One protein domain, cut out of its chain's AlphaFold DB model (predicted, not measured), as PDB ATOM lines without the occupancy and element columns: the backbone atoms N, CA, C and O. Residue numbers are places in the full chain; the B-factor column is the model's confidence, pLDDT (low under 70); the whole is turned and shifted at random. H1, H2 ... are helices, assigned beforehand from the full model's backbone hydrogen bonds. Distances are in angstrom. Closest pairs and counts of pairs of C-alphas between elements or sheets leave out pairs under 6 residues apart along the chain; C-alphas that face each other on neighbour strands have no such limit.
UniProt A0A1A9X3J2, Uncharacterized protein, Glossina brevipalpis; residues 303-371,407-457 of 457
ATOM      1  N   ASP A 303     168.956 178.608 145.293       85.19
ATOM      2  CA  ASP A 303     170.116 179.247 145.915       85.19
ATOM      3  C   ASP A 303     170.658 178.402 147.080       85.19
ATOM      4  O   ASP A 303     171.838 178.062 147.079       85.19
ATOM      5  N   GLU A 304     169.791 177.971 148.009       88.75
ATOM      6  CA  GLU A 304     170.140 177.078 149.136       88.75
ATOM      7  C   GLU A 304     170.761 175.758 148.626       88.75
ATOM      8  O   GLU A 304     171.713 175.243 149.214       88.75
ATOM      9  N   TYR A 305     170.265 175.223 147.501       90.44
ATOM     10  CA  TYR A 305     170.863 174.067 146.828       90.44
ATOM     11  C   TYR A 305     172.243 174.385 146.232       90.44
ATOM     12  O   TYR A 305     173.160 173.582 146.388       90.44
ATOM     13  N   SER A 306     172.415 175.544 145.584       87.00
ATOM     14  CA  SER A 306     173.707 175.951 145.013       87.00
ATOM     15  C   SER A 306     174.790 176.125 146.085       87.00
ATOM     16  O   SER A 306     175.907 175.638 145.915       87.00
ATOM     17  N   GLU A 307     174.449 176.717 147.233       87.62
ATOM     18  CA  GLU A 307     175.372 176.872 148.359       87.62
ATOM     19  C   GLU A 307     175.705 175.523 149.006       87.62
ATOM     20  O   GLU A 307     176.873 175.238 149.264       87.62
ATOM     21  N   GLY A 308     174.706 174.653 149.189       90.06
ATOM     22  CA  GLY A 308     174.923 173.293 149.684       90.06
ATOM     23  C   GLY A 308     175.781 172.433 148.747       90.06
ATOM     24  O   GLY A 308     176.603 171.645 149.218       90.06
ATOM     25  N   LEU A 309     175.634 172.599 147.426       90.19
ATOM     26  CA  LEU A 309     176.458 171.925 146.422       90.19
ATOM     27  C   LEU A 309     177.905 172.436 146.453       90.19
ATOM     28  O   LEU A 309     178.822 171.617 146.508       90.19
ATOM     29  N   ARG A 310     178.105 173.760 146.492       92.44
ATOM     30  CA  ARG A 310     179.422 174.395 146.655       92.44
ATOM     31  C   ARG A 310     180.131 173.868 147.899       92.44
ATOM     32  O   ARG A 310     181.255 173.387 147.806       92.44
ATOM     33  N   ASP A 311     179.467 173.904 149.052       91.75
ATOM     34  CA  ASP A 311     180.062 173.493 150.326       91.75
ATOM     35  C   ASP A 311     180.375 171.983 150.339       91.75
ATOM     36  O   ASP A 311     181.417 171.561 150.851       91.75
ATOM     37  N   PHE A 312     179.538 171.162 149.691       92.12
ATOM     38  CA  PHE A 312     179.827 169.748 149.445       92.12
ATOM     39  C   PHE A 312     181.070 169.557 148.560       92.12
ATOM     40  O   PHE A 312     181.972 168.815 148.956       92.12
ATOM     41  N   GLN A 313     181.160 170.234 147.410       91.56
ATOM     42  CA  GLN A 313     182.315 170.162 146.505       91.56
ATOM     43  C   GLN A 313     183.604 170.626 147.211       91.56
ATOM     44  O   GLN A 313     184.612 169.917 147.188       91.56
ATOM     45  N   CYS A 314     183.553 171.741 147.944       91.25
ATOM     46  CA  CYS A 314     184.636 172.229 148.798       91.25
ATOM     47  C   CYS A 314     185.076 171.187 149.843       91.25
ATOM     48  O   CYS A 314     186.272 170.973 150.036       91.25
ATOM     49  N   SER A 315     184.134 170.465 150.464       91.94
ATOM     50  CA  SER A 315     184.448 169.389 151.419       91.94
ATOM     51  C   SER A 315     185.147 168.167 150.798       91.94
ATOM     52  O   SER A 315     185.664 167.317 151.539       91.94
ATOM     53  N   MET A 316     185.149 168.058 149.463       90.69
ATOM     54  CA  MET A 316     185.787 166.980 148.700       90.69
ATOM     55  C   MET A 316     187.125 167.389 148.079       90.69
ATOM     56  O   MET A 316     187.981 166.519 147.936       90.69
ATOM     57  N   LEU A 317     187.354 168.681 147.788       89.81
ATOM     58  CA  LEU A 317     188.614 169.189 147.212       89.81
ATOM     59  C   LEU A 317     189.862 168.660 147.932       89.81
ATOM     60  O   LEU A 317     190.798 168.203 147.291       89.81
ATOM     61  N   THR A 318     189.862 168.651 149.266       87.81
ATOM     62  CA  THR A 318     191.019 168.225 150.076       87.81
ATOM     63  C   THR A 318     191.251 166.710 150.115       87.81
ATOM     64  O   THR A 318     192.258 166.274 150.664       87.81
ATOM     65  N   LYS A 319     190.344 165.898 149.553       89.25
ATOM     66  CA  LYS A 319     190.352 164.423 149.649       89.25
ATOM     67  C   LYS A 319     190.536 163.709 148.308       89.25
ATOM     68  O   LYS A 319     190.651 162.486 148.297       89.25
ATOM     69  N   LEU A 320     190.477 164.440 147.198       89.06
ATOM     70  CA  LEU A 320     190.558 163.894 145.844       89.06
ATOM     71  C   LEU A 320     191.982 163.987 145.285       89.06
ATOM     72  O   LEU A 320     192.803 164.764 145.768       89.06
ATOM     73  N   ASP A 321     192.257 163.210 144.238       88.88
ATOM     74  CA  ASP A 321     193.484 163.350 143.450       88.88
ATOM     75  C   ASP A 321     193.529 164.733 142.775       88.88
ATOM     76  O   ASP A 321     192.481 165.234 142.346       88.88
ATOM     77  N   TYR A 322     194.725 165.313 142.623       86.88
ATOM     78  CA  TYR A 322     194.921 166.670 142.092       86.88
ATOM     79  C   TYR A 322     194.141 166.937 140.791       86.88
ATOM     80  O   TYR A 322     193.338 167.865 140.740       86.88
ATOM     81  N   ASP A 323     194.258 166.061 139.783       87.25
ATOM     82  CA  ASP A 323     193.597 166.209 138.469       87.25
ATOM     83  C   ASP A 323     192.054 166.264 138.530       87.25
ATOM     84  O   ASP A 323     191.387 166.667 137.570       87.25
ATOM     85  N   LYS A 324     191.461 165.775 139.626       89.75
ATOM     86  CA  LYS A 324     190.013 165.806 139.888       89.75
ATOM     87  C   LYS A 324     189.649 167.009 140.755       89.75
ATOM     88  O   LYS A 324     188.623 167.638 140.508       89.75
ATOM     89  N   ALA A 325     190.491 167.332 141.739       89.31
ATOM     90  CA  ALA A 325     190.342 168.513 142.578       89.31
ATOM     91  C   ALA A 325     190.444 169.810 141.755       89.31
ATOM     92  O   ALA A 325     189.624 170.699 141.950       89.31
ATOM     93  N   GLU A 326     191.364 169.893 140.789       89.75
ATOM     94  CA  GLU A 326     191.529 171.041 139.883       89.75
ATOM     95  C   GLU A 326     190.257 171.302 139.054       89.75
ATOM     96  O   GLU A 326     189.751 172.420 139.029       89.75
ATOM     97  N   LYS A 327     189.650 170.256 138.476       91.69
ATOM     98  CA  LYS A 327     188.395 170.375 137.705       91.69
ATOM     99  C   LYS A 327     187.225 170.865 138.557       91.69
ATOM    100  O   LYS A 327     186.507 171.774 138.155       91.69
ATOM    101  N   ILE A 328     187.053 170.286 139.746       90.31
ATOM    102  CA  ILE A 328     185.987 170.682 140.680       90.31
ATOM    103  C   ILE A 328     186.231 172.102 141.208       90.31
ATOM    104  O   ILE A 328     185.286 172.866 141.381       90.31
ATOM    105  N   HIS A 329     187.489 172.486 141.434       92.62
ATOM    106  CA  HIS A 329     187.858 173.854 141.782       92.62
ATOM    107  C   HIS A 329     187.454 174.836 140.679       92.62
ATOM    108  O   HIS A 329     186.835 175.854 140.980       92.62
ATOM    109  N   ASP A 330     187.751 174.528 139.416       91.56
ATOM    110  CA  ASP A 330     187.418 175.406 138.293       91.56
ATOM    111  C   ASP A 330     185.896 175.530 138.095       91.56
ATOM    112  O   ASP A 330     185.402 176.629 137.838       91.56
ATOM    113  N   GLU A 331     185.131 174.455 138.325       91.50
ATOM    114  CA  GLU A 331     183.661 174.496 138.405       91.50
ATOM    115  C   GLU A 331     183.163 175.414 139.540       91.50
ATOM    116  O   GLU A 331     182.313 176.277 139.304       91.50
ATOM    117  N   ILE A 332     183.710 175.284 140.760       90.50
ATOM    118  CA  ILE A 332     183.346 176.141 141.905       90.50
ATOM    119  C   ILE A 332     183.684 177.609 141.619       90.50
ATOM    120  O   ILE A 332     182.879 178.489 141.917       90.50
ATOM    121  N   VAL A 333     184.858 177.896 141.053       91.12
ATOM    122  CA  VAL A 333     185.312 179.266 140.769       91.12
ATOM    123  C   VAL A 333     184.494 179.893 139.638       91.12
ATOM    124  O   VAL A 333     184.183 181.081 139.714       91.12
ATOM    125  N   ALA A 334     184.079 179.114 138.636       91.56
ATOM    126  CA  ALA A 334     183.172 179.578 137.588       91.56
ATOM    127  C   ALA A 334     181.762 179.891 138.127       91.56
ATOM    128  O   ALA A 334     181.179 180.910 137.755       91.56
ATOM    129  N   ALA A 335     181.223 179.052 139.019       89.38
ATOM    130  CA  ALA A 335     179.899 179.247 139.617       89.38
ATOM    131  C   ALA A 335     179.877 180.328 140.717       89.38
ATOM    132  O   ALA A 335     178.912 181.084 140.838       89.38
ATOM    133  N   HIS A 336     180.946 180.432 141.512       88.19
ATOM    134  CA  HIS A 336     181.041 181.312 142.679       88.19
ATOM    135  C   HIS A 336     182.384 182.078 142.733       88.19
ATOM    136  O   HIS A 336     183.174 181.865 143.657       88.19
ATOM    137  N   PRO A 337     182.638 183.056 141.834       86.50
ATOM    138  CA  PRO A 337     183.941 183.735 141.726       86.50
ATOM    139  C   PRO A 337     184.426 184.475 142.985       86.50
ATOM    140  O   PRO A 337     185.603 184.802 143.097       86.50
ATOM    141  N   LYS A 338     183.527 184.773 143.934       85.44
ATOM    142  CA  LYS A 338     183.858 185.422 145.217       85.44
ATOM    143  C   LYS A 338     184.213 184.435 146.339       85.44
ATOM    144  O   LYS A 338     184.556 184.867 147.435       85.44
ATOM    145  N   HIS A 339     184.115 183.125 146.111       88.50
ATOM    146  CA  HIS A 339     184.335 182.113 147.144       88.50
ATOM    147  C   HIS A 339     185.823 181.733 147.268       88.50
ATOM    148  O   HIS A 339     186.249 180.636 146.907       88.50
ATOM    149  N   LEU A 340     186.622 182.650 147.826       87.06
ATOM    150  CA  LEU A 340     188.083 182.515 147.956       87.06
ATOM    151  C   LEU A 340     188.537 181.266 148.742       87.06
ATOM    152  O   LEU A 340     189.667 180.810 148.574       87.06
ATOM    153  N   SER A 341     187.663 180.679 149.570       88.94
ATOM    154  CA  SER A 341     187.959 179.447 150.315       88.94
ATOM    155  C   SER A 341     188.255 178.248 149.398       88.94
ATOM    156  O   SER A 341     189.078 177.409 149.756       88.94
ATOM    157  N   ALA A 342     187.696 178.199 148.179       89.94
ATOM    158  CA  ALA A 342     188.017 177.148 147.207       89.94
ATOM    159  C   ALA A 342     189.507 177.135 146.822       89.94
ATOM    160  O   ALA A 342     190.109 176.064 146.740       89.94
ATOM    161  N   HIS A 343     190.128 178.310 146.653       90.69
ATOM    162  CA  HIS A 343     191.560 178.415 146.360       90.69
ATOM    163  C   HIS A 343     192.414 177.881 147.520       90.69
ATOM    164  O   HIS A 343     193.378 177.156 147.286       90.69
ATOM    165  N   LEU A 344     192.043 178.185 148.772       91.06
ATOM    166  CA  LEU A 344     192.736 177.676 149.965       91.06
ATOM    167  C   LEU A 344     192.618 176.149 150.095       91.06
ATOM    168  O   LEU A 344     193.594 175.484 150.437       91.06
ATOM    169  N   LEU A 345     191.450 175.586 149.783       92.31
ATOM    170  CA  LEU A 345     191.219 174.139 149.812       92.31
ATOM    171  C   LEU A 345     191.985 173.405 148.699       92.31
ATOM    172  O   LEU A 345     192.489 172.308 148.939       92.31
ATOM    173  N   LEU A 346     192.133 174.012 147.513       90.56
ATOM    174  CA  LEU A 346     192.993 173.470 146.456       90.56
ATOM    175  C   LEU A 346     194.483 173.578 146.825       90.56
ATOM    176  O   LEU A 346     195.217 172.617 146.617       90.56
ATOM    177  N   ILE A 347     194.933 174.680 147.443       90.62
ATOM    178  CA  ILE A 347     196.298 174.783 147.997       90.62
ATOM    179  C   ILE A 347     196.546 173.658 149.008       90.62
ATOM    180  O   ILE A 347     197.536 172.943 148.888       90.62
ATOM    181  N   GLN A 348     195.622 173.432 149.948       90.25
ATOM    182  CA  GLN A 348     195.737 172.353 150.933       90.25
ATOM    183  C   GLN A 348     195.784 170.957 150.277       90.25
ATOM    184  O   GLN A 348     196.495 170.073 150.758       90.25
ATOM    185  N   ASN A 349     195.054 170.742 149.177       91.00
ATOM    186  CA  ASN A 349     195.146 169.512 148.387       91.00
ATOM    187  C   ASN A 349     196.529 169.355 147.729       91.00
ATOM    188  O   ASN A 349     197.156 168.308 147.883       91.00
ATOM    189  N   ILE A 350     197.051 170.399 147.079       88.31
ATOM    190  CA  ILE A 350     198.393 170.409 146.470       88.31
ATOM    191  C   ILE A 350     199.481 170.138 147.530       88.31
ATOM    192  O   ILE A 350     200.365 169.306 147.325       88.31
ATOM    193  N   GLU A 351     199.390 170.778 148.698       86.19
ATOM    194  CA  GLU A 351     200.323 170.608 149.823       86.19
ATOM    195  C   GLU A 351     200.285 169.224 150.490       86.19
ATOM    196  O   GLU A 351     201.198 168.895 151.248       86.19
ATOM    197  N   SER A 352     199.247 168.420 150.242       83.94
ATOM    198  CA  SER A 352     199.098 167.075 150.816       83.94
ATOM    199  C   SER A 352     199.254 165.940 149.798       83.94
ATOM    200  O   SER A 352     199.587 164.823 150.199       83.94
ATOM    201  N   THR A 353     199.065 166.213 148.503       81.31
ATOM    202  CA  THR A 353     199.201 165.230 147.411       81.31
ATOM    203  C   THR A 353     200.516 165.360 146.638       81.31
ATOM    204  O   THR A 353     201.122 164.342 146.310       81.31
ATOM    205  N   GLU A 354     200.983 166.584 146.379       79.75
ATOM    206  CA  GLU A 354     202.101 166.866 145.463       79.75
ATOM    207  C   GLU A 354     203.361 167.387 146.170       79.75
ATOM    208  O   GLU A 354     204.480 167.077 145.755       79.75
ATOM    209  N   LEU A 355     203.219 168.146 147.263       77.06
ATOM    210  CA  LEU A 355     204.359 168.570 148.080       77.06
ATOM    211  C   LEU A 355     204.480 167.743 149.359       77.06
ATOM    212  O   LEU A 355     203.516 167.480 150.067       77.06
ATOM    213  N   LYS A 356     205.718 167.394 149.720       78.25
ATOM    214  CA  LYS A 356     206.025 166.838 151.039       78.25
ATOM    215  C   LYS A 356     206.414 167.966 151.987       78.25
ATOM    216  O   LYS A 356     207.518 168.503 151.859       78.25
ATOM    217  N   ALA A 357     205.552 168.268 152.959       78.12
ATOM    218  CA  ALA A 357     205.815 169.245 154.015       78.12
ATOM    219  C   ALA A 357     207.156 168.961 154.725       78.12
ATOM    220  O   ALA A 357     207.362 167.899 155.316       78.12
ATOM    221  N   GLN A 358     208.094 169.908 154.629       82.06
ATOM    222  CA  GLN A 358     209.466 169.790 155.126       82.06
ATOM    223  C   GLN A 358     209.978 171.145 155.616       82.06
ATOM    224  O   GLN A 358     209.677 172.183 155.029       82.06
ATOM    225  N   TYR A 359     210.817 171.137 156.653       85.69
ATOM    226  CA  TYR A 359     211.514 172.344 157.099       85.69
ATOM    227  C   TYR A 359     212.550 172.814 156.059       85.69
ATOM    228  O   TYR A 359     213.133 171.968 155.373       85.69
ATOM    229  N   PRO A 360     212.857 174.126 155.966       86.94
ATOM    230  CA  PRO A 360     213.679 174.684 154.886       86.94
ATOM    231  C   PRO A 360     215.041 174.006 154.688       86.94
ATOM    232  O   PRO A 360     215.424 173.715 153.558       86.94
ATOM    233  N   PHE A 361     215.758 173.689 155.772       86.94
ATOM    234  CA  PHE A 361     217.047 172.992 155.686       86.94
ATOM    235  C   PHE A 361     216.909 171.533 155.232       86.94
ATOM    236  O   PHE A 361     217.732 171.062 154.450       86.94
ATOM    237  N   THR A 362     215.865 170.826 155.674       86.19
ATOM    238  CA  THR A 362     215.572 169.451 155.238       86.19
ATOM    239  C   THR A 362     215.213 169.422 153.754       86.19
ATOM    240  O   THR A 362     215.766 168.618 153.011       86.19
ATOM    241  N   PHE A 363     214.376 170.361 153.308       84.31
ATOM    242  CA  PHE A 363     214.003 170.536 151.908       84.31
ATOM    243  C   PHE A 363     215.224 170.851 151.029       84.31
ATOM    244  O   PHE A 363     215.508 170.124 150.077       84.31
ATOM    245  N   ALA A 364     216.016 171.862 151.405       84.88
ATOM    246  CA  ALA A 364     217.241 172.239 150.700       84.88
ATOM    247  C   ALA A 364     218.279 171.104 150.664       84.88
ATOM    248  O   ALA A 364     219.009 170.973 149.680       84.88
ATOM    249  N   LYS A 365     218.337 170.267 151.710       85.50
ATOM    250  CA  LYS A 365     219.153 169.050 151.715       85.50
ATOM    251  C   LYS A 365     218.585 167.982 150.777       85.50
ATOM    252  O   LYS A 365     219.352 167.448 149.990       85.50
ATOM    253  N   SER A 366     217.274 167.721 150.773       81.38
ATOM    254  CA  SER A 366     216.673 166.709 149.884       81.38
ATOM    255  C   SER A 366     216.919 166.994 148.396       81.38
ATOM    256  O   SER A 366     217.190 166.070 147.635       81.38
ATOM    257  N   LEU A 367     216.932 168.272 147.995       76.94
ATOM    258  CA  LEU A 367     217.279 168.683 146.631       76.94
ATOM    259  C   LEU A 367     218.747 168.365 146.288       76.94
ATOM    260  O   LEU A 367     219.047 167.952 145.171       76.94
ATOM    261  N   LYS A 368     219.668 168.528 147.248       79.12
ATOM    262  CA  LYS A 368     221.102 168.228 147.073       79.12
ATOM    263  C   LYS A 368     221.396 166.729 147.108       79.12
ATOM    264  O   LYS A 368     222.138 166.244 146.263       79.12
ATOM    265  N   ASP A 369     220.799 166.000 148.046       69.62
ATOM    266  CA  ASP A 369     220.986 164.553 148.191       69.62
ATOM    267  C   ASP A 369     220.420 163.795 146.977       69.62
ATOM    268  O   ASP A 369     221.016 162.814 146.538       69.62
ATOM    269  N   ASN A 370     219.323 164.282 146.381       59.50
ATOM    270  CA  ASN A 370     218.851 163.787 145.087       59.50
ATOM    271  C   ASN A 370     219.879 164.078 143.979       59.50
ATOM    272  O   ASN A 370     220.239 163.173 143.233       59.50
ATOM    273  N   ASN A 371     220.420 165.298 143.891       56.72
ATOM    274  CA  ASN A 371     221.425 165.650 142.874       56.72
ATOM    275  C   ASN A 371     222.757 164.884 142.997       56.72
ATOM    276  O   ASN A 371     223.466 164.779 142.003       56.72
ATOM    277  N   LYS A 407     213.964 161.187 134.722       65.50
ATOM    278  CA  LYS A 407     212.949 161.057 135.773       65.50
ATOM    279  C   LYS A 407     213.159 162.066 136.909       65.50
ATOM    280  O   LYS A 407     212.215 162.716 137.347       65.50
ATOM    281  N   GLN A 408     214.405 162.267 137.333       60.53
ATOM    282  CA  GLN A 408     214.745 163.238 138.374       60.53
ATOM    283  C   GLN A 408     214.518 164.698 137.943       60.53
ATOM    284  O   GLN A 408     214.182 165.541 138.783       60.53
ATOM    285  N   LYS A 409     214.689 165.028 136.657       64.81
ATOM    286  CA  LYS A 409     214.343 166.358 136.128       64.81
ATOM    287  C   LYS A 409     212.831 166.572 136.111       64.81
ATOM    288  O   LYS A 409     212.392 167.626 136.567       64.81
ATOM    289  N   ASP A 410     212.063 165.572 135.684       71.38
ATOM    290  CA  ASP A 410     210.596 165.614 135.696       71.38
ATOM    291  C   ASP A 410     210.039 165.787 137.117       71.38
ATOM    292  O   ASP A 410     209.229 166.686 137.339       71.38
ATOM    293  N   ASP A 411     210.532 165.031 138.105       70.12
ATOM    294  CA  ASP A 411     210.101 165.156 139.509       70.12
ATOM    295  C   ASP A 411     210.355 166.575 140.066       70.12
ATOM    296  O   ASP A 411     209.490 167.186 140.704       70.12
ATOM    297  N   ASN A 412     211.529 167.154 139.781       72.44
ATOM    298  CA  ASN A 412     211.854 168.530 140.175       72.44
ATOM    299  C   ASN A 412     211.018 169.577 139.416       72.44
ATOM    300  O   ASN A 412     210.690 170.625 139.980       72.44
ATOM    301  N   GLN A 413     210.673 169.322 138.152       79.12
ATOM    302  CA  GLN A 413     209.819 170.210 137.367       79.12
ATOM    303  C   GLN A 413     208.368 170.162 137.860       79.12
ATOM    304  O   GLN A 413     207.749 171.215 138.015       79.12
ATOM    305  N   LYS A 414     207.849 168.974 138.196       80.38
ATOM    306  CA  LYS A 414     206.520 168.787 138.794       80.38
ATOM    307  C   LYS A 414     206.394 169.575 140.100       80.38
ATOM    308  O   LYS A 414     205.457 170.354 140.260       80.38
ATOM    309  N   LEU A 415     207.403 169.479 140.970       78.38
ATOM    310  CA  LEU A 415     207.476 170.233 142.224       78.38
ATOM    311  C   LEU A 415     207.479 171.762 142.006       78.38
ATOM    312  O   LEU A 415     206.794 172.492 142.723       78.38
ATOM    313  N   ARG A 416     208.212 172.263 140.998       81.25
ATOM    314  CA  ARG A 416     208.218 173.693 140.622       81.25
ATOM    315  C   ARG A 416     206.871 174.159 140.080       81.25
ATOM    316  O   ARG A 416     206.435 175.257 140.428       81.25
ATOM    317  N   ASN A 417     206.212 173.339 139.264       85.62
ATOM    318  CA  ASN A 417     204.887 173.637 138.730       85.62
ATOM    319  C   ASN A 417     203.867 173.733 139.876       85.62
ATOM    320  O   ASN A 417     203.193 174.753 139.999       85.62
ATOM    321  N   ALA A 418     203.839 172.744 140.777       84.12
ATOM    322  CA  ALA A 418     202.951 172.729 141.942       84.12
ATOM    323  C   ALA A 418     203.151 173.962 142.845       84.12
ATOM    324  O   ALA A 418     202.189 174.660 143.166       84.12
ATOM    325  N   ALA A 419     204.403 174.302 143.179       83.19
ATOM    326  CA  ALA A 419     204.720 175.502 143.957       83.19
ATOM    327  C   ALA A 419     204.288 176.805 143.253       83.19
ATOM    328  O   ALA A 419     203.771 177.719 143.896       83.19
ATOM    329  N   THR A 420     204.447 176.889 141.928       88.94
ATOM    330  CA  THR A 420     204.007 178.050 141.134       88.94
ATOM    331  C   THR A 420     202.480 178.182 141.126       88.94
ATOM    332  O   THR A 420     201.958 179.288 141.272       88.94
ATOM    333  N   THR A 421     201.751 177.064 141.030       86.75
ATOM    334  CA  THR A 421     200.285 177.038 141.148       86.75
ATOM    335  C   THR A 421     199.824 177.496 142.532       86.75
ATOM    336  O   THR A 421     198.921 178.327 142.607       86.75
ATOM    337  N   VAL A 422     200.473 177.049 143.614       87.50
ATOM    338  CA  VAL A 422     200.173 177.511 144.984       87.50
ATOM    339  C   VAL A 422     200.359 179.024 145.117       87.50
ATOM    340  O   VAL A 422     199.453 179.700 145.599       87.50
ATOM    341  N   VAL A 423     201.478 179.578 144.633       90.19
ATOM    342  CA  VAL A 423     201.718 181.036 144.651       90.19
ATOM    343  C   VAL A 423     200.637 181.784 143.866       90.19
ATOM    344  O   VAL A 423     200.077 182.748 144.378       90.19
ATOM    345  N   ARG A 424     200.276 181.314 142.663       91.31
ATOM    346  CA  ARG A 424     199.208 181.914 141.844       91.31
ATOM    347  C   ARG A 424     197.854 181.917 142.565       91.31
ATOM    348  O   ARG A 424     197.152 182.924 142.529       91.31
ATOM    349  N   LEU A 425     197.476 180.807 143.201       88.38
ATOM    350  CA  LEU A 425     196.220 180.692 143.951       88.38
ATOM    351  C   LEU A 425     196.225 181.593 145.197       88.38
ATOM    352  O   LEU A 425     195.233 182.274 145.460       88.38
ATOM    353  N   ALA A 426     197.345 181.667 145.920       88.62
ATOM    354  CA  ALA A 426     197.503 182.559 147.068       88.62
ATOM    355  C   ALA A 426     197.392 184.040 146.658       88.62
ATOM    356  O   ALA A 426     196.695 184.809 147.315       88.62
ATOM    357  N   ASP A 427     197.991 184.421 145.527       90.06
ATOM    358  CA  ASP A 427     197.881 185.760 144.938       90.06
ATOM    359  C   ASP A 427     196.425 186.156 144.637       90.06
ATOM    360  O   ASP A 427     196.048 187.312 144.840       90.06
ATOM    361  N   HIS A 428     195.598 185.214 144.167       87.31
ATOM    362  CA  HIS A 428     194.162 185.438 143.967       87.31
ATOM    363  C   HIS A 428     193.425 185.673 145.293       87.31
ATOM    364  O   HIS A 428     192.604 186.586 145.375       87.31
ATOM    365  N   VAL A 429     193.739 184.904 146.344       86.81
ATOM    366  CA  VAL A 429     193.148 185.093 147.683       86.81
ATOM    367  C   VAL A 429     193.545 186.444 148.278       86.81
ATOM    368  O   VAL A 429     192.683 187.164 148.779       86.81
ATOM    369  N   ILE A 430     194.824 186.821 148.186       86.06
ATOM    370  CA  ILE A 430     195.340 188.089 148.721       86.06
ATOM    371  C   ILE A 430     194.701 189.280 147.996       86.06
ATOM    372  O   ILE A 430     194.198 190.185 148.652       86.06
ATOM    373  N   LYS A 431     194.653 189.267 146.655       86.75
ATOM    374  CA  LYS A 431     194.038 190.348 145.856       86.75
ATOM    375  C   LYS A 431     192.514 190.417 145.999       86.75
ATOM    376  O   LYS A 431     191.940 191.482 145.801       86.75
ATOM    377  N   GLY A 432     191.859 189.296 146.308       82.12
ATOM    378  CA  GLY A 432     190.420 189.236 146.572       82.12
ATOM    379  C   GLY A 432     190.019 189.649 147.993       82.12
ATOM    380  O   GLY A 432     188.830 189.824 148.248       82.12
ATOM    381  N   SER A 433     190.980 189.790 148.912       81.94
ATOM    382  CA  SER A 433     190.734 190.131 150.316       81.94
ATOM    383  C   SER A 433     190.884 191.635 150.555       81.94
ATOM    384  O   SER A 433     191.908 192.220 150.212       81.94
ATOM    385  N   ASP A 434     189.899 192.258 151.204       81.06
ATOM    386  CA  ASP A 434     189.998 193.658 151.632       81.06
ATOM    387  C   ASP A 434     190.832 193.762 152.921       81.06
ATOM    388  O   ASP A 434     190.337 193.624 154.045       81.06
ATOM    389  N   ILE A 435     192.142 193.936 152.733       77.75
ATOM    390  CA  ILE A 435     193.139 193.986 153.809       77.75
ATOM    391  C   ILE A 435     192.899 195.191 154.729       77.75
ATOM    392  O   ILE A 435     193.015 195.056 155.947       77.75
ATOM    393  N   ASP A 436     192.524 196.347 154.178       75.62
ATOM    394  CA  ASP A 436     192.353 197.581 154.948       75.62
ATOM    395  C   ASP A 436     191.109 197.510 155.844       75.62
ATOM    396  O   ASP A 436     191.163 197.873 157.024       75.62
ATOM    397  N   VAL A 437     190.000 196.961 155.336       74.00
ATOM    398  CA  VAL A 437     188.783 196.729 156.128       74.00
ATOM    399  C   VAL A 437     189.017 195.704 157.242       74.00
ATOM    400  O   VAL A 437     188.520 195.905 158.359       74.00
ATOM    401  N   LEU A 438     189.803 194.653 156.974       71.94
ATOM    402  CA  LEU A 438     190.170 193.627 157.954       71.94
ATOM    403  C   LEU A 438     191.098 194.185 159.051       71.94
ATOM    404  O   LEU A 438     190.866 193.953 160.238       71.94
ATOM    405  N   LEU A 439     192.127 194.955 158.682       73.75
ATOM    406  CA  LEU A 439     193.038 195.594 159.639       73.75
ATOM    407  C   LEU A 439     192.318 196.645 160.499       73.75
ATOM    408  O   LEU A 439     192.548 196.703 161.709       73.75
ATOM    409  N   ALA A 440     191.395 197.415 159.915       71.50
ATOM    410  CA  ALA A 440     190.549 198.352 160.655       71.50
ATOM    411  C   ALA A 440     189.660 197.645 161.697       71.50
ATOM    412  O   ALA A 440     189.489 198.158 162.804       71.50
ATOM    413  N   PHE A 441     189.149 196.449 161.382       68.81
ATOM    414  CA  PHE A 441     188.395 195.624 162.329       68.81
ATOM    415  C   PHE A 441     189.272 195.148 163.503       68.81
ATOM    416  O   PHE A 441     188.866 195.268 164.658       68.81
ATOM    417  N   TYR A 442     190.500 194.677 163.247       67.94
ATOM    418  CA  TYR A 442     191.427 194.253 164.311       67.94
ATOM    419  C   TYR A 442     191.939 195.405 165.196       67.94
ATOM    420  O   TYR A 442     192.301 195.170 166.350       67.94
ATOM    421  N   GLY A 443     191.963 196.643 164.689       68.56
ATOM    422  CA  GLY A 443     192.388 197.827 165.444       68.56
ATOM    423  C   GLY A 443     191.384 198.323 166.495       68.56
ATOM    424  O   GLY A 443     191.754 199.107 167.372       68.56
ATOM    425  N   LEU A 444     190.125 197.876 166.442       67.25
ATOM    426  CA  LEU A 444     189.045 198.343 167.314       67.25
ATOM    427  C   LEU A 444     188.567 197.228 168.248       67.25
ATOM    428  O   LEU A 444     188.153 196.158 167.817       67.25
ATOM    429  N   LYS A 445     188.540 197.501 169.562       65.50
ATOM    430  CA  LYS A 445     188.061 196.527 170.563       65.50
ATOM    431  C   LYS A 445     186.624 196.071 170.276       65.50
ATOM    432  O   LYS A 445     186.306 194.901 170.489       65.50
ATOM    433  N   HIS A 446     185.783 196.990 169.800       62.25
ATOM    434  CA  HIS A 446     184.475 196.751 169.191       62.25
ATOM    435  C   HIS A 446     184.374 197.649 167.949       62.25
ATOM    436  O   HIS A 446     184.455 198.870 168.081       62.25
ATOM    437  N   ASP A 447     184.209 197.063 166.764       66.12
ATOM    438  CA  ASP A 447     183.914 197.811 165.540       66.12
ATOM    439  C   ASP A 447     182.431 198.221 165.538       66.12
ATOM    440  O   ASP A 447     181.544 197.393 165.756       66.12
ATOM    441  N   THR A 448     182.171 199.517 165.359       70.31
ATOM    442  CA  THR A 448     180.833 200.127 165.426       70.31
ATOM    443  C   THR A 448     180.207 200.370 164.054       70.31
ATOM    444  O   THR A 448     179.122 200.949 163.978       70.31
ATOM    445  N   ARG A 449     180.872 199.980 162.959       74.56
ATOM    446  CA  ARG A 449     180.323 200.116 161.604       74.56
ATOM    447  C   ARG A 449     179.135 199.155 161.394       74.56
ATOM    448  O   ARG A 449     179.156 198.039 161.916       74.56
ATOM    449  N   PRO A 450     178.093 199.535 160.628       67.62
ATOM    450  CA  PRO A 450     176.889 198.710 160.448       67.62
ATOM    451  C   PRO A 450     177.137 197.387 159.697       67.62
ATOM    452  O   PRO A 450     176.309 196.480 159.748       67.62
ATOM    453  N   ASP A 451     178.272 197.258 159.015       64.31
ATOM    454  CA  ASP A 451     178.756 196.068 158.314       64.31
ATOM    455  C   ASP A 451     179.783 195.243 159.117       64.31
ATOM    456  O   ASP A 451     180.126 194.140 158.693       64.31
ATOM    457  N   ALA A 452     180.202 195.688 160.310       61.50
ATOM    458  CA  ALA A 452     181.193 195.011 161.160       61.50
ATOM    459  C   ALA A 452     180.881 193.526 161.433       61.50
ATOM    460  O   ALA A 452     181.784 192.693 161.526       61.50
ATOM    461  N   ALA A 453     179.596 193.168 161.524       61.88
ATOM    462  CA  ALA A 453     179.162 191.784 161.705       61.88
ATOM    463  C   ALA A 453     179.467 190.880 160.493       61.88
ATOM    464  O   ALA A 453     179.689 189.690 160.690       61.88
ATOM    465  N   LYS A 454     179.508 191.439 159.272       61.81
ATOM    466  CA  LYS A 454     179.845 190.734 158.020       61.81
ATOM    467  C   LYS A 454     181.351 190.633 157.768       61.81
ATOM    468  O   LYS A 454     181.771 189.807 156.978       61.81
ATOM    469  N   ILE A 455     182.144 191.494 158.408       61.16
ATOM    470  CA  ILE A 455     183.618 191.492 158.325       61.16
ATOM    471  C   ILE A 455     184.217 190.446 159.285       61.16
ATOM    472  O   ILE A 455     185.331 189.969 159.089       61.16
ATOM    473  N   LYS A 456     183.468 190.080 160.333       57.38
ATOM    474  CA  LYS A 456     183.866 189.095 161.349       57.38
ATOM    475  C   LYS A 456     183.561 187.637 160.965       57.38
ATOM    476  O   LYS A 456     184.146 186.733 161.563       57.38
ATOM    477  N   SER A 457     182.596 187.426 160.068       53.22
ATOM    478  CA  SER A 457     182.105 186.123 159.594       53.22
ATOM    479  C   SER A 457     182.833 185.663 158.339       53.22
ATOM    480  O   SER A 457     183.312 184.512 158.353       53.22
TER     481      SER A 457
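What this domain is: This is residues 303 to 371 and 407 to 457 of the 457 residues of an uncharacterized protein of Glossina brevipalpis (UniProt A0A1A9X3J2). Three helices, H1, H2 and H3, form a small up-and-down bundle, and the long helix H5 packs alongside H3 and runs on beyond it. Two smaller parts lie toward opposite ends of H5: H4 near its beginning, with residues 359 to 365 sticking out, and the short pair H6 and H7 beyond its end. The printed part has 120 residues with seven named helices in the order H1 to H7 and no named strand, and its class is all helix. The whole is loose, with a radius of gyration of the C-alphas of 18.3 A, and flat, spanning 58 by 37 by 19 A.

Where its parts are: H1, residues 303 to 317, begins at C-alpha 303 (170.116, 179.247, 145.915) and is 21.1 A long. H2, residues 322 to 335, measures 19.7 A, and H3, residues 341 to 353, measures 18.4 A. H4, residues 360 to 371, is 16.9 A long. H5, residues 407 to 432, is the longest helix at 37.7 A and begins at C-alpha 407 (212.949, 161.057, 135.773). H6, residues 435 to 442, measures 10.6 A. H7, residues 452 to 455, measures 5.1 A and ends at C-alpha 455 (183.618, 191.492, 158.325).

How they stand to each other: H1 and H2 form a helical hairpin at a shallow tilt of 22 degrees; their closest C-alphas, of Leu 317 and Ala 325, are 5.0 A apart. H2 and H3 form a second helical hairpin at 3 degrees, with the C-alphas of His 329 and Ala 342 closest at 6.3 A. H1 touches H3 with residues 314 to 317 alone; the C-alphas of Leu 317 and Leu 345 are closest at 6.2 A. H3 is the hub and also touches H5, opposite ways at a shallow tilt of 19 degrees. Their closest C-alphas, of Ile 347 and Val 422, are 5.6 A apart, and H5 touches H3 with residues 418 to 429 alone. H4 and H5 are close but not clearly touching, with the C-alphas of Asn 370 and Gln 408 at 7.9 A. H6 touches H7, the C-alphas of Leu 438 and Ile 455 being closest at 6.9 A; H5 and H6 are apart. Every O i to N i+4 pair is within hydrogen-bond range in H1, H3, H5 and H6; H2 has 9 of 10, H4 has 7 of 8, and H7 is too short for such a pair.

The domain as a whole: The C-alphas farthest apart, of Lys 407 and Thr 448, are 58.6 A apart. Residues 372 to 406 are not printed, and C-alphas 371 and 407 are 12.0 A apart across this cut. Of the links that are printed whole, none is long. The mean pLDDT of the printed part is 81.7; residues 369 to 371, 407 to 409, 441 to 447 and 450 to 457 are under 70.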